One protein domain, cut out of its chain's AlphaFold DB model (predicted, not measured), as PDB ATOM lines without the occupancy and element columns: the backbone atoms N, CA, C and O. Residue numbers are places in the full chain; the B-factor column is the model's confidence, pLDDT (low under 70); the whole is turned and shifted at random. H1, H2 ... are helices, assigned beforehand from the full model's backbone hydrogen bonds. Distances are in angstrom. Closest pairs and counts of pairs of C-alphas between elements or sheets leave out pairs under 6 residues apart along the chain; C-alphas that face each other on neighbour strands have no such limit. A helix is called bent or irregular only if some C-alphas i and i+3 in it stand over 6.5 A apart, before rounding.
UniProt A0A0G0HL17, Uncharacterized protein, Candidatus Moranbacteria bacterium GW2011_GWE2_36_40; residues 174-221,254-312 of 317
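This is residues 174 to 221 and 254 to 312 of the 317 residues of an uncharacterized protein of Candidatus Moranbacteria bacterium GW2011_GWE2_36_40 (UniProt A0A0G0HL17). One helix, H3, runs through the middle of a compact body of helices, with H6 beside it on one side, running back the other way, and H4 crossing it steeply on the other side. The short H2 packs on H3 and H4 and joins the outlying H1 in a hairpin, while the short H5 packs on H6 at a steep tilt, its first residue, Pro 276, coming closest to H6. The printed part has 107 residues with six named helices, H1 to H6 in order along the chain, and no named strand: it is all helix. It is compact, with a radius of gyration of the C-alphas of 13.0 A, and the C-alphas span 40 by 28 by 27 A.

H1, residues 174 to 185, and H2, residues 189 to 197, form a helical hairpin; they touch, closest at the C-alphas of Val 185 and Lys 191, 6.4 A, opposite ways at a shallow tilt of 21 degrees. H2 is irregular, with C-alphas 192 and 195 7.2 A apart. H2 and H3, residues 202 to 216, form a second helical hairpin but only just touch, with 3 pairs of C-alphas within 8 A, the closest Ile 197 and Ala 205 at 5.4 A. H4, residues 254 to 270, touches H2, closest at the C-alphas of Met 193 and Ala 254, 5.4 A. H3 touches H4 with residues 203 to 208 alone, at a steep tilt of 63 degrees; the closest C-alphas are those of Val 204 and Glu 266, 5.8 A. H5, residues 276 to 283, and H6, residues 295 to 312, touch at a steep tilt of 57 degrees, with the C-alphas of Pro 276 and Ala 303 closest at 5.5 A. H6 touches H3 with 26 pairs of C-alphas within 8 A, the closest Gly 210 and Val 302 at 4.3 A, opposite ways at a tilt of 38 degrees, only just steep. H1, H3 and H6 form a bundle, a group of three helices running roughly along one another, though H1 is close to but not clearly touching H3 and H6. H4 and H6 are apart. Every O i to N i+4 pair is within hydrogen-bond range in H1, H3 and H4; the counts are 2 of 4 in H5, 12 of 14 in H6 and 1 of 5 in H2, where 5 of 6 O i to N i+3 pairs are within range.

H1 begins at C-alpha 174 (203.741, 228.820, 174.886) and is 16.6 A long from first to last C-alpha; H2 measures 13.3 A. H3 is 21.0 A long, H4 23.3 A and H5 9.8 A. H6, 25.8 A long, has a kink of 33 degrees near residue 306 and ends at C-alpha 312 (217.166, 226.317, 173.271).

The two C-alphas farthest apart are those of Gln 175 and Gly 291, 41.6 A. Residues 222 to 253 are not printed, and C-alphas 221 and 254 are 15.3 A apart across this cut. The link from H5 to H6, 11 residues, is long. The mean pLDDT of the printed part is 96.6, and residue 312 alone is under 70.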
ATOM      1  N   LEU A 174     204.329 228.657 176.215       94.44
ATOM      2  CA  LEU A 174     203.741 228.820 174.886       94.44
ATOM      3  C   LEU A 174     203.922 230.247 174.352       94.44
ATOM      4  O   LEU A 174     204.249 230.423 173.178       94.44
ATOM      5  N   GLN A 175     203.744 231.275 175.188       95.69
ATOM      6  CA  GLN A 175     203.973 232.671 174.796       95.69
ATOM      7  C   GLN A 175     205.440 232.935 174.448       95.69
ATOM      8  O   GLN A 175     205.720 233.537 173.412       95.69
ATOM      9  N   GLN A 176     206.380 232.454 175.268       95.69
ATOM     10  CA  GLN A 176     207.817 232.578 175.000       95.69
ATOM     11  C   GLN A 176     208.212 231.851 173.713       95.69
ATOM     12  O   GLN A 176     208.947 232.399 172.888       95.69
ATOM     13  N   PHE A 177     207.681 230.646 173.507       96.81
ATOM     14  CA  PHE A 177     207.894 229.882 172.286       96.81
ATOM     15  C   PHE A 177     207.331 230.608 171.060       96.81
ATOM     16  O   PHE A 177     208.030 230.776 170.063       96.81
ATOM     17  N   THR A 178     206.101 231.115 171.154       97.81
ATOM     18  CA  THR A 178     205.448 231.890 170.090       97.81
ATOM     19  C   THR A 178     206.252 233.147 169.744       97.81
ATOM     20  O   THR A 178     206.500 233.405 168.567       97.81
ATOM     21  N   GLN A 179     206.716 233.900 170.748       97.94
ATOM     22  CA  GLN A 179     207.530 235.100 170.533       97.94
ATOM     23  C   GLN A 179     208.850 234.771 169.835       97.94
ATOM     24  O   GLN A 179     209.212 235.416 168.856       97.94
ATOM     25  N   LYS A 180     209.527 233.705 170.265       97.31
ATOM     26  CA  LYS A 180     210.746 233.228 169.608       97.31
ATOM     27  C   LYS A 180     210.512 232.891 168.133       97.31
ATOM     28  O   LYS A 180     211.363 233.185 167.295       97.31
ATOM     29  N   LEU A 181     209.383 232.266 167.798       98.44
ATOM     30  CA  LEU A 181     209.041 231.988 166.403       98.44
ATOM     31  C   LEU A 181     208.834 233.287 165.611       98.44
ATOM     32  O   LEU A 181     209.343 233.378 164.493       98.44
ATOM     33  N   TYR A 182     208.173 234.296 166.188       98.50
ATOM     34  CA  TYR A 182     208.072 235.625 165.573       98.50
ATOM     35  C   TYR A 182     209.441 236.254 165.311       98.50
ATOM     36  O   TYR A 182     209.680 236.730 164.203       98.50
ATOM     37  N   ASP A 183     210.357 236.194 166.277       98.25
ATOM     38  CA  ASP A 183     211.701 236.765 166.138       98.25
ATOM     39  C   ASP A 183     212.498 236.087 165.007       98.25
ATOM     40  O   ASP A 183     213.258 236.737 164.287       98.25
ATOM     41  N   ILE A 184     212.305 234.777 164.813       98.06
ATOM     42  CA  ILE A 184     212.968 234.001 163.756       98.06
ATOM     43  C   ILE A 184     212.435 234.358 162.363       98.06
ATOM     44  O   ILE A 184     213.217 234.425 161.406       98.06
ATOM     45  N   VAL A 185     211.118 234.529 162.219       98.19
ATOM     46  CA  VAL A 185     210.493 234.742 160.901       98.19
ATOM     47  C   VAL A 185     210.390 236.217 160.514       98.19
ATOM     48  O   VAL A 185     210.315 236.525 159.321       98.19
ATOM     49  N   GLY A 186     210.422 237.130 161.486       97.94
ATOM     50  CA  GLY A 186     210.304 238.571 161.272       97.94
ATOM     51  C   GLY A 186     208.997 238.965 160.575       97.94
ATOM     52  O   GLY A 186     207.964 238.323 160.736       97.94
ATOM     53  N   GLU A 187     209.051 240.009 159.747       97.94
ATOM     54  CA  GLU A 187     207.893 240.558 159.016       97.94
ATOM     55  C   GLU A 187     207.602 239.839 157.685       97.94
ATOM     56  O   GLU A 187     207.190 240.451 156.701       97.94
ATOM     57  N   THR A 188     207.854 238.533 157.617       98.31
ATOM     58  CA  THR A 188     207.582 237.733 156.412       98.31
ATOM     59  C   THR A 188     206.153 237.180 156.405       98.31
ATOM     60  O   THR A 188     205.538 237.090 157.468       98.31
ATOM     61  N   PRO A 189     205.602 236.768 155.244       98.50
ATOM     62  CA  PRO A 189     204.226 236.265 155.162       98.50
ATOM     63  C   PRO A 189     203.894 235.132 156.144       98.50
ATOM     64  O   PRO A 189     202.812 235.124 156.717       98.50
ATOM     65  N   ILE A 190     204.837 234.227 156.440       98.62
ATOM     66  CA  ILE A 190     204.624 233.158 157.437       98.62
ATOM     67  C   ILE A 190     204.283 233.658 158.845       98.62
ATOM     68  O   ILE A 190     203.750 232.883 159.637       98.62
ATOM     69  N   LYS A 191     204.543 234.930 159.166       98.62
ATOM     70  CA  LYS A 191     204.188 235.550 160.449       98.62
ATOM     71  C   LYS A 191     202.726 235.298 160.828       98.62
ATOM     72  O   LYS A 191     202.442 234.981 161.979       98.62
ATOM     73  N   GLU A 192     201.810 235.356 159.865       98.00
ATOM     74  CA  GLU A 192     200.376 235.109 160.086       98.00
ATOM     75  C   GLU A 192     200.059 233.672 160.545       98.00
ATOM     76  O   GLU A 192     199.011 233.416 161.134       98.00
ATOM     77  N   MET A 193     200.963 232.726 160.282       98.62
ATOM     78  CA  MET A 193     200.796 231.310 160.604       98.62
ATOM     79  C   MET A 193     201.356 230.947 161.979       98.62
ATOM     80  O   MET A 193     201.057 229.872 162.500       98.62
ATOM     81  N   ILE A 194     202.162 231.825 162.578       98.62
ATOM     82  CA  ILE A 194     202.862 231.569 163.841       98.62
ATOM     83  C   ILE A 194     201.918 231.190 164.992       98.62
ATOM     84  O   ILE A 194     202.255 230.230 165.688       98.62
ATOM     85  N   PRO A 195     200.727 231.806 165.165       98.38
ATOM     86  CA  PRO A 195     199.777 231.382 166.195       98.38
ATOM     87  C   PRO A 195     199.349 229.915 166.090       98.38
ATOM     88  O   PRO A 195     198.999 229.311 167.098       98.38
ATOM     89  N   PHE A 196     199.362 229.337 164.885       98.69
ATOM     90  CA  PHE A 196     199.021 227.931 164.653       98.69
ATOM     91  C   PHE A 196     200.258 227.029 164.712       98.69
ATOM     92  O   PHE A 196     200.169 225.888 165.162       98.69
ATOM     93  N   ILE A 197     201.418 227.528 164.267       98.62
ATOM     94  CA  ILE A 197     202.694 226.802 164.340       98.62
ATOM     95  C   ILE A 197     203.096 226.580 165.801       98.62
ATOM     96  O   ILE A 197     203.541 225.484 166.139       98.62
ATOM     97  N   SER A 198     202.923 227.578 166.671       98.12
ATOM     98  CA  SER A 198     203.353 227.496 168.073       98.12
ATOM     99  C   SER A 198     202.575 226.479 168.906       98.12
ATOM    100  O   SER A 198     203.071 226.026 169.930       98.12
ATOM    101  N   GLN A 199     201.386 226.080 168.451       97.44
ATOM    102  CA  GLN A 199     200.564 225.049 169.089       97.44
ATOM    103  C   GLN A 199     201.013 223.621 168.741       97.44
ATOM    104  O   GLN A 199     200.452 222.654 169.256       97.44
ATOM    105  N   ARG A 200     201.980 223.462 167.830       97.88
ATOM    106  CA  ARG A 200     202.510 222.155 167.427       97.88
ATOM    107  C   ARG A 200     203.683 221.742 168.308       97.88
ATOM    108  O   ARG A 200     204.327 222.580 168.932       97.88
ATOM    109  N   ASP A 201     203.984 220.441 168.300       96.69
ATOM    110  CA  ASP A 201     205.221 219.914 168.881       96.69
ATOM    111  C   ASP A 201     206.437 220.703 168.374       96.69
ATOM    112  O   ASP A 201     206.505 221.083 167.200       96.69
ATOM    113  N   GLU A 202     207.413 220.921 169.254       96.56
ATOM    114  CA  GLU A 202     208.570 221.772 168.981       96.56
ATOM    115  C   GLU A 202     209.312 221.353 167.703       96.56
ATOM    116  O   GLU A 202     209.690 222.206 166.894       96.56
ATOM    117  N   LYS A 203     209.482 220.045 167.459       97.94
ATOM    118  CA  LYS A 203     210.166 219.556 166.250       97.94
ATOM    119  C   LYS A 203     209.311 219.760 165.008       97.94
ATOM    120  O   LYS A 203     209.849 220.077 163.946       97.94
ATOM    121  N   VAL A 204     207.994 219.592 165.121       98.62
ATOM    122  CA  VAL A 204     207.057 219.855 164.021       98.62
ATOM    123  C   VAL A 204     207.085 221.338 163.655       98.62
ATOM    124  O   VAL A 204     207.267 221.667 162.482       98.62
ATOM    125  N   ALA A 205     207.011 222.230 164.643       98.62
ATOM    126  CA  ALA A 205     207.150 223.672 164.455       98.62
ATOM    127  C   ALA A 205     208.506 224.041 163.827       98.62
ATOM    128  O   ALA A 205     208.569 224.819 162.871       98.62
ATOM    129  N   ALA A 206     209.587 223.419 164.297       98.62
ATOM    130  CA  ALA A 206     210.929 223.608 163.765       98.62
ATOM    131  C   ALA A 206     211.040 223.232 162.278       98.62
ATOM    132  O   ALA A 206     211.646 223.966 161.490       98.62
ATOM    133  N   PHE A 207     210.424 222.120 161.869       98.81
ATOM    134  CA  PHE A 207     210.347 221.737 160.461       98.81
ATOM    135  C   PHE A 207     209.438 222.656 159.650       98.81
ATOM    136  O   PHE A 207     209.824 223.032 158.543       98.81
ATOM    137  N   LEU A 208     208.283 223.061 160.187       98.88
ATOM    138  CA  LEU A 208     207.389 224.009 159.521       98.88
ATOM    139  C   LEU A 208     208.137 225.306 159.178       98.88
ATOM    140  O   LEU A 208     208.128 225.726 158.023       98.88
ATOM    141  N   VAL A 209     208.867 225.890 160.127       98.81
ATOM    142  CA  VAL A 209     209.650 227.111 159.880       98.81
ATOM    143  C   VAL A 209     210.827 226.844 158.935       98.81
ATOM    144  O   VAL A 209     210.983 227.531 157.924       98.81
ATOM    145  N   GLY A 210     211.651 225.831 159.219       98.69
ATOM    146  CA  GLY A 210     212.874 225.578 158.453       98.69
ATOM    147  C   GLY A 210     212.616 225.234 156.984       98.69
ATOM    148  O   GLY A 210     213.301 225.751 156.098       98.69
ATOM    149  N   ILE A 211     211.608 224.405 156.710       98.75
ATOM    150  CA  ILE A 211     211.218 224.053 155.340       98.75
ATOM    151  C   ILE A 211     210.612 225.274 154.642       98.75
ATOM    152  O   ILE A 211     210.975 225.553 153.501       98.75
ATOM    153  N   ALA A 212     209.773 226.063 155.320       98.75
ATOM    154  CA  ALA A 212     209.200 227.260 154.712       98.75
ATOM    155  C   ALA A 212     210.257 228.297 154.310       98.75
ATOM    156  O   ALA A 212     210.147 228.918 153.247       98.75
ATOM    157  N   LYS A 213     211.330 228.458 155.101       98.56
ATOM    158  CA  LYS A 213     212.470 229.280 154.670       98.56
ATOM    159  C   LYS A 213     213.033 228.773 153.351       98.56
ATOM    160  O   LYS A 213     213.336 229.566 152.462       98.56
ATOM    161  N   LYS A 214     213.232 227.461 153.258       98.38
ATOM    162  CA  LYS A 214     213.935 226.851 152.138       98.38
ATOM    163  C   LYS A 214     213.114 226.866 150.848       98.38
ATOM    164  O   LYS A 214     213.686 227.118 149.791       98.38
ATOM    165  N   GLU A 215     211.817 226.607 150.941       98.00
ATOM    166  CA  GLU A 215     210.946 226.416 149.777       98.00
ATOM    167  C   GLU A 215     210.357 227.726 149.243       98.00
ATOM    168  O   GLU A 215     210.125 227.853 148.046       98.00
ATOM    169  N   SER A 216     210.136 228.720 150.106       98.06
ATOM    170  CA  SER A 216     209.431 229.948 149.711       98.06
ATOM    171  C   SER A 216     210.012 231.225 150.307       98.06
ATOM    172  O   SER A 216     209.408 232.289 150.184       98.06
ATOM    173  N   SER A 217     211.172 231.149 150.968       98.31
ATOM    174  CA  SER A 217     211.722 232.265 151.745       98.31
ATOM    175  C   SER A 217     210.711 232.828 152.747       98.31
ATOM    176  O   SER A 217     210.521 234.037 152.810       98.31
ATOM    177  N   PHE A 218     210.073 231.942 153.521       98.56
ATOM    178  CA  PHE A 218     209.010 232.290 154.475       98.56
ATOM    179  C   PHE A 218     207.739 232.867 153.824       98.56
ATOM    180  O   PHE A 218     207.072 233.732 154.386       98.56
ATOM    181  N   GLY A 219     207.396 232.371 152.636       98.00
ATOM    182  CA  GLY A 219     206.174 232.733 151.920       98.00
ATOM    183  C   GLY A 219     206.301 233.895 150.937       98.00
ATOM    184  O   GLY A 219     205.336 234.188 150.240       98.00
ATOM    185  N   LEU A 220     207.482 234.506 150.798       97.62
ATOM    186  CA  LEU A 220     207.732 235.543 149.785       97.62
ATOM    187  C   LEU A 220     207.542 235.033 148.346       97.62
ATOM    188  O   LEU A 220     207.169 235.800 147.467       97.62
ATOM    189  N   ALA A 221     207.785 233.742 148.111       96.12
ATOM    190  CA  ALA A 221     207.579 233.080 146.823       96.12
ATOM    191  C   ALA A 221     206.406 232.082 146.869       96.12
ATOM    192  O   ALA A 221     206.519 230.957 146.380       96.12
ATOM    193  N   ALA A 254     195.648 230.207 156.457       98.19
ATOM    194  CA  ALA A 254     196.810 229.860 157.271       98.19
ATOM    195  C   ALA A 254     196.564 228.627 158.159       98.19
ATOM    196  O   ALA A 254     197.404 227.730 158.224       98.19
ATOM    197  N   GLU A 255     195.399 228.554 158.807       98.44
ATOM    198  CA  GLU A 255     195.022 227.430 159.669       98.44
ATOM    199  C   GLU A 255     194.931 226.119 158.881       98.44
ATOM    200  O   GLU A 255     195.485 225.106 159.304       98.44
ATOM    201  N   GLU A 256     194.299 226.134 157.702       98.50
ATOM    202  CA  GLU A 256     194.191 224.948 156.848       98.50
ATOM    203  C   GLU A 256     195.570 224.463 156.380       98.50
ATOM    204  O   GLU A 256     195.852 223.259 156.395       98.50
ATOM    205  N   ALA A 257     196.442 225.399 155.996       98.56
ATOM    206  CA  ALA A 257     197.800 225.098 155.567       98.56
ATOM    207  C   ALA A 257     198.603 224.435 156.694       98.56
ATOM    208  O   ALA A 257     199.169 223.355 156.498       98.56
ATOM    209  N   ILE A 258     198.600 225.029 157.892       98.69
ATOM    210  CA  ILE A 258     199.293 224.477 159.065       98.69
ATOM    211  C   ILE A 258     198.672 223.168 159.520       98.69
ATOM    212  O   ILE A 258     199.398 222.265 159.936       98.69
ATOM    213  N   LYS A 259     197.354 223.016 159.405       98.56
ATOM    214  CA  LYS A 259     196.705 221.737 159.651       98.56
ATOM    215  C   LYS A 259     197.239 220.668 158.709       98.56
ATOM    216  O   LYS A 259     197.823 219.689 159.151       98.56
ATOM    217  N   THR A 260     197.115 220.885 157.410       98.56
ATOM    218  CA  THR A 260     197.450 219.873 156.404       98.56
ATOM    219  C   THR A 260     198.940 219.535 156.387       98.56
ATOM    220  O   THR A 260     199.328 218.363 156.400       98.56
ATOM    221  N   VAL A 261     199.794 220.559 156.364       98.62
ATOM    222  CA  VAL A 261     201.249 220.383 156.295       98.62
ATOM    223  C   VAL A 261     201.811 219.937 157.641       98.62
ATOM    224  O   VAL A 261     202.647 219.035 157.678       98.62
ATOM    225  N   GLY A 262     201.330 220.520 158.742       98.50
ATOM    226  CA  GLY A 262     201.741 220.151 160.096       98.50
ATOM    227  C   GLY A 262     201.408 218.700 160.417       98.50
ATOM    228  O   GLY A 262     202.306 217.967 160.825       98.50
ATOM    229  N   ASP A 263     200.181 218.250 160.131       98.56
ATOM    230  CA  ASP A 263     199.759 216.859 160.355       98.56
ATOM    231  C   ASP A 263     200.633 215.887 159.524       98.56
ATOM    232  O   ASP A 263     201.046 214.822 159.992       98.56
ATOM    233  N   ARG A 264     201.005 216.263 158.290       98.12
ATOM    234  CA  ARG A 264     201.927 215.458 157.471       98.12
ATOM    235  C   ARG A 264     203.331 215.391 158.074       98.12
ATOM    236  O   ARG A 264     203.921 214.310 158.086       98.12
ATOM    237  N   ILE A 265     203.884 216.519 158.514       98.50
ATOM    238  CA  ILE A 265     205.217 216.575 159.130       98.50
ATOM    239  C   ILE A 265     205.229 215.774 160.430       98.50
ATOM    240  O   ILE A 265     206.162 215.006 160.649       98.50
ATOM    241  N   GLU A 266     204.188 215.880 161.249       98.56
ATOM    242  CA  GLU A 266     204.034 215.117 162.487       98.56
ATOM    243  C   GLU A 266     204.098 213.605 162.233       98.56
ATOM    244  O   GLU A 266     204.874 212.897 162.877       98.56
ATOM    245  N   VAL A 267     203.395 213.107 161.209       98.19
ATOM    246  CA  VAL A 267     203.501 211.698 160.790       98.19
ATOM    247  C   VAL A 267     204.941 211.313 160.428       98.19
ATOM    248  O   VAL A 267     205.365 210.194 160.721       98.19
ATOM    249  N   LEU A 268     205.705 212.199 159.784       97.69
ATOM    250  CA  LEU A 268     207.102 211.932 159.425       97.69
ATOM    251  C   LEU A 268     208.018 211.943 160.654       97.69
ATOM    252  O   LEU A 268     208.846 211.042 160.801       97.69
ATOM    253  N   VAL A 269     207.841 212.909 161.555       97.75
ATOM    254  CA  VAL A 269     208.577 212.995 162.824       97.75
ATOM    255  C   VAL A 269     208.352 211.732 163.656       97.75
ATOM    256  O   VAL A 269     209.324 211.127 164.112       97.75
ATOM    257  N   ASN A 270     207.103 211.267 163.746       97.62
ATOM    258  CA  ASN A 270     206.728 210.036 164.450       97.62
ATOM    259  C   ASN A 270     207.270 208.761 163.778       97.62
ATOM    260  O   ASN A 270     207.399 207.725 164.424       97.62
ATOM    261  N   LYS A 271     207.651 208.834 162.497       96.94
ATOM    262  CA  LYS A 271     208.362 207.777 161.753       96.94
ATOM    263  C   LYS A 271     209.882 207.962 161.775       96.94
ATOM    264  O   LYS A 271     210.582 207.550 160.847       96.94
ATOM    265  N   ASP A 272     210.390 208.609 162.820       94.44
ATOM    266  CA  ASP A 272     211.816 208.812 163.069       94.44
ATOM    267  C   ASP A 272     212.516 209.665 161.982       94.44
ATOM    268  O   ASP A 272     213.740 209.679 161.835       94.44
ATOM    269  N   ARG A 273     211.754 210.460 161.214       96.31
ATOM    270  CA  ARG A 273     212.289 211.547 160.367       96.31
ATOM    271  C   ARG A 273     212.380 212.844 161.171       96.31
ATOM    272  O   ARG A 273     211.977 213.909 160.729       96.31
ATOM    273  N   ASN A 274     212.905 212.736 162.382       96.31
ATOM    274  CA  ASN A 274     212.947 213.790 163.397       96.31
ATOM    275  C   ASN A 274     214.223 214.655 163.341       96.31
ATOM    276  O   ASN A 274     214.456 215.465 164.235       96.31
ATOM    277  N   THR A 275     215.043 214.498 162.297       97.50
ATOM    278  CA  THR A 275     216.217 215.335 162.019       97.50
ATOM    279  C   THR A 275     216.199 215.824 160.567       97.50
ATOM    280  O   THR A 275     215.734 215.092 159.689       97.50
ATOM    281  N   PRO A 276     216.738 217.021 160.267       97.81
ATOM    282  CA  PRO A 276     216.837 217.540 158.898       97.81
ATOM    283  C   PRO A 276     217.492 216.564 157.915       97.81
ATOM    284  O   PRO A 276     217.012 216.404 156.796       97.81
ATOM    285  N   ALA A 277     218.539 215.859 158.361       96.38
ATOM    286  CA  ALA A 277     219.270 214.886 157.554       96.38
ATOM    287  C   ALA A 277     218.416 213.687 157.117       96.38
ATOM    288  O   ALA A 277     218.674 213.127 156.060       96.38
ATOM    289  N   ARG A 278     217.398 213.300 157.898       96.12
ATOM    290  CA  ARG A 278     216.461 212.228 157.523       96.12
ATOM    291  C   ARG A 278     215.204 212.767 156.850       96.12
ATOM    292  O   ARG A 278     214.624 212.092 156.006       96.12
ATOM    293  N   MET A 279     214.772 213.973 157.219       97.62
ATOM    294  CA  MET A 279     213.588 214.615 156.644       97.62
ATOM    295  C   MET A 279     213.752 214.872 155.142       97.62
ATOM    296  O   MET A 279     212.795 214.695 154.386       97.62
ATOM    297  N   VAL A 280     214.960 215.246 154.705       97.19
ATOM    298  CA  VAL A 280     215.250 215.597 153.304       97.19
ATOM    299  C   VAL A 280     214.859 214.488 152.321       97.19
ATOM    300  O   VAL A 280     214.223 214.776 151.308       97.19
ATOM    301  N   ASP A 281     215.123 213.222 152.656       94.75
ATOM    302  CA  ASP A 281     214.837 212.080 151.781       94.75
ATOM    303  C   ASP A 281     213.352 211.966 151.444       94.75
ATOM    304  O   ASP A 281     212.989 211.618 150.323       94.75
ATOM    305  N   THR A 282     212.481 212.274 152.408       95.38
ATOM    306  CA  THR A 282     211.033 212.113 152.246       95.38
ATOM    307  C   THR A 282     210.350 213.398 151.793       95.38
ATOM    308  O   THR A 282     209.481 213.336 150.928       95.38
ATOM    309  N   TRP A 283     210.716 214.556 152.350       95.88
ATOM    310  CA  TRP A 283     210.057 215.816 151.988       95.88
ATOM    311  C   TRP A 283     210.498 216.321 150.613       95.88
ATOM    312  O   TRP A 283     209.658 216.634 149.775       95.88
ATOM    313  N   LYS A 284     211.813 216.377 150.372       93.56
ATOM    314  CA  LYS A 284     212.376 216.934 149.137       93.56
ATOM    315  C   LYS A 284     212.421 215.906 148.005       93.56
ATOM    316  O   LYS A 284     212.081 216.248 146.878       93.56
ATOM    317  N   CYS A 285     212.854 214.676 148.287       92.38
ATOM    318  CA  CYS A 285     213.101 213.666 147.246       92.38
ATOM    319  C   CYS A 285     212.042 212.555 147.172       92.38
ATOM    320  O   CYS A 285     212.068 211.741 146.253       92.38
ATOM    321  N   GLY A 286     211.109 212.492 148.125       90.81
ATOM    322  CA  GLY A 286     210.076 211.455 148.208       90.81
ATOM    323  C   GLY A 286     210.565 210.106 148.749       90.81
ATOM    324  O   GLY A 286     209.892 209.524 149.600       90.81
ATOM    325  N   THR A 287     211.721 209.611 148.295       88.94
ATOM    326  CA  THR A 287     212.276 208.305 148.700       88.94
ATOM    327  C   THR A 287     213.724 208.376 149.181       88.94
ATOM    328  O   THR A 287     214.026 207.882 150.267       88.94
ATOM    329  N   SER A 288     214.621 208.969 148.392       92.44
ATOM    330  CA  SER A 288     216.038 209.137 148.723       92.44
ATOM    331  C   SER A 288     216.635 210.295 147.937       92.44
ATOM    332  O   SER A 288     216.336 210.462 146.756       92.44
ATOM    333  N   CYS A 289     217.513 211.062 148.579       92.81
ATOM    334  CA  CYS A 289     218.288 212.114 147.927       92.81
ATOM    335  C   CYS A 289     219.708 211.679 147.517       92.81
ATOM    336  O   CYS A 289     220.587 212.528 147.339       92.81
ATOM    337  N   ALA A 290     219.974 210.376 147.391       93.44
ATOM    338  CA  ALA A 290     221.282 209.884 146.968       93.44
ATOM    339  C   ALA A 290     221.657 210.442 145.581       93.44
ATOM    340  O   ALA A 290     220.985 210.178 144.588       93.44
ATOM    341  N   GLY A 291     222.737 211.229 145.524       92.00
ATOM    342  CA  GLY A 291     223.212 211.867 144.294       92.00
ATOM    343  C   GLY A 291     222.533 213.194 143.930       92.00
ATOM    344  O   GLY A 291     222.919 213.780 142.923       92.00
ATOM    345  N   ASP A 292     221.583 213.707 144.726       94.31
ATOM    346  CA  ASP A 292     220.993 215.037 144.499       94.31
ATOM    347  C   ASP A 292     221.946 216.145 145.004       94.31
ATOM    348  O   ASP A 292     222.123 216.299 146.221       94.31
ATOM    349  N   PRO A 293     222.536 216.970 144.115       95.31
ATOM    350  CA  PRO A 293     223.453 218.040 144.515       95.31
ATOM    351  C   PRO A 293     222.768 219.164 145.312       95.31
ATOM    352  O   PRO A 293     223.437 219.921 146.016       95.31
ATOM    353  N   GLY A 294     221.441 219.290 145.231       95.19
ATOM    354  CA  GLY A 294     220.656 220.272 145.975       95.19
ATOM    355  C   GLY A 294     220.285 219.830 147.392       95.19
ATOM    356  O   GLY A 294     219.900 220.676 148.209       95.19
ATOM    357  N   ALA A 295     220.390 218.539 147.717       96.88
ATOM    358  CA  ALA A 295     220.017 218.019 149.032       96.88
ATOM    359  C   ALA A 295     220.894 218.557 150.180       96.88
ATOM    360  O   ALA A 295     220.320 218.995 151.178       96.88
ATOM    361  N   PRO A 296     222.235 218.654 150.062       97.31
ATOM    362  CA  PRO A 296     223.063 219.237 151.120       97.31
ATOM    363  C   PRO A 296     222.683 220.683 151.458       97.31
ATOM    364  O   PRO A 296     222.567 221.043 152.630       97.31
ATOM    365  N   GLY A 297     222.431 221.509 150.435       97.44
ATOM    366  CA  GLY A 297     222.016 222.900 150.623       97.44
ATOM    367  C   GLY A 297     220.642 223.015 151.285       97.44
ATOM    368  O   GLY A 297     220.450 223.846 152.167       97.44
ATOM    369  N   TRP A 298     219.698 222.152 150.899       98.00
ATOM    370  CA  TRP A 298     218.389 222.061 151.548       98.00
ATOM    371  C   TRP A 298     218.516 221.684 153.025       98.00
ATOM    372  O   TRP A 298     218.034 222.416 153.891       98.00
ATOM    373  N   THR A 299     219.237 220.599 153.317       98.12
ATOM    374  CA  THR A 299     219.439 220.094 154.680       98.12
ATOM    375  C   THR A 299     220.111 221.133 155.563       98.12
ATOM    376  O   THR A 299     219.691 221.314 156.702       98.12
ATOM    377  N   SER A 300     221.110 221.847 155.040       98.31
ATOM    378  CA  SER A 300     221.810 222.908 155.767       98.31
ATOM    379  C   SER A 300     220.871 224.052 156.165       98.31
ATOM    380  O   SER A 300     220.825 224.430 157.338       98.31
ATOM    381  N   THR A 301     220.057 224.556 155.226       98.44
ATOM    382  CA  THR A 301     219.073 225.606 155.530       98.44
ATOM    383  C   THR A 301     218.077 225.134 156.581       98.44
ATOM    384  O   THR A 301     217.893 225.816 157.585       98.44
ATOM    385  N   VAL A 302     217.473 223.956 156.407       98.50
ATOM    386  CA  VAL A 302     216.486 223.442 157.367       98.50
ATOM    387  C   VAL A 302     217.126 223.203 158.736       98.50
ATOM    388  O   VAL A 302     216.540 223.560 159.755       98.50
ATOM    389  N   ALA A 303     218.352 222.675 158.782       98.38
ATOM    390  CA  ALA A 303     219.075 222.436 160.025       98.38
ATOM    391  C   ALA A 303     219.420 223.713 160.790       98.38
ATOM    392  O   ALA A 303     219.417 223.683 162.021       98.38
ATOM    393  N   LEU A 304     219.697 224.823 160.104       98.00
ATOM    394  CA  LEU A 304     219.953 226.106 160.757       98.00
ATOM    395  C   LEU A 304     218.767 226.510 161.645       98.00
ATOM    396  O   LEU A 304     218.934 226.688 162.852       98.00
ATOM    397  N   TYR A 305     217.569 226.572 161.067       98.25
ATOM    398  CA  TYR A 305     216.352 226.965 161.785       98.25
ATOM    399  C   TYR A 305     215.890 225.893 162.766       98.25
ATOM    400  O   TYR A 305     215.507 226.211 163.890       98.25
ATOM    401  N   PHE A 306     216.003 224.617 162.389       98.12
ATOM    402  CA  PHE A 306     215.651 223.520 163.280       98.12
ATOM    403  C   PHE A 306     216.451 223.580 164.584       98.12
ATOM    404  O   PHE A 306     215.893 223.473 165.672       98.12
ATOM    405  N   ASN A 307     217.759 223.821 164.486       96.62
ATOM    406  CA  ASN A 307     218.625 223.939 165.652       96.62
ATOM    407  C   ASN A 307     218.360 225.210 166.466       96.62
ATOM    408  O   ASN A 307     218.473 225.157 167.686       96.62
ATOM    409  N   GLN A 308     218.015 226.334 165.829       95.88
ATOM    410  CA  GLN A 308     217.616 227.552 166.547       95.88
ATOM    411  C   GLN A 308     216.350 227.327 167.380       95.88
ATOM    412  O   GLN A 308     216.226 227.877 168.472       95.88
ATOM    413  N   ILE A 309     215.429 226.498 166.887       96.50
ATOM    414  CA  ILE A 309     214.168 226.213 167.565       96.50
ATOM    415  C   ILE A 309     214.380 225.151 168.652       96.50
ATOM    416  O   ILE A 309     214.162 225.465 169.814       96.50
ATOM    417  N   VAL A 310     214.950 223.987 168.333       94.50
ATOM    418  CA  VAL A 310     215.038 222.841 169.262       94.50
ATOM    419  C   VAL A 310     216.180 222.940 170.292       94.50
ATOM    420  O   VAL A 310     216.062 222.429 171.404       94.50
ATOM    421  N   LYS A 311     217.331 223.571 169.989       76.38
ATOM    422  CA  LYS A 311     218.478 223.564 170.936       76.38
ATOM    423  C   LYS A 311     218.266 224.426 172.179       76.38
ATOM    424  O   LYS A 311     218.994 224.250 173.153       76.38
ATOM    425  N   THR A 312     217.342 225.379 172.152       57.06
ATOM    426  CA  THR A 312     217.166 226.317 173.271       57.06
ATOM    427  C   THR A 312     216.356 225.721 174.421       57.06
ATOM    428  O   THR A 312     216.489 226.217 175.529       57.06
TER     429      THR A 312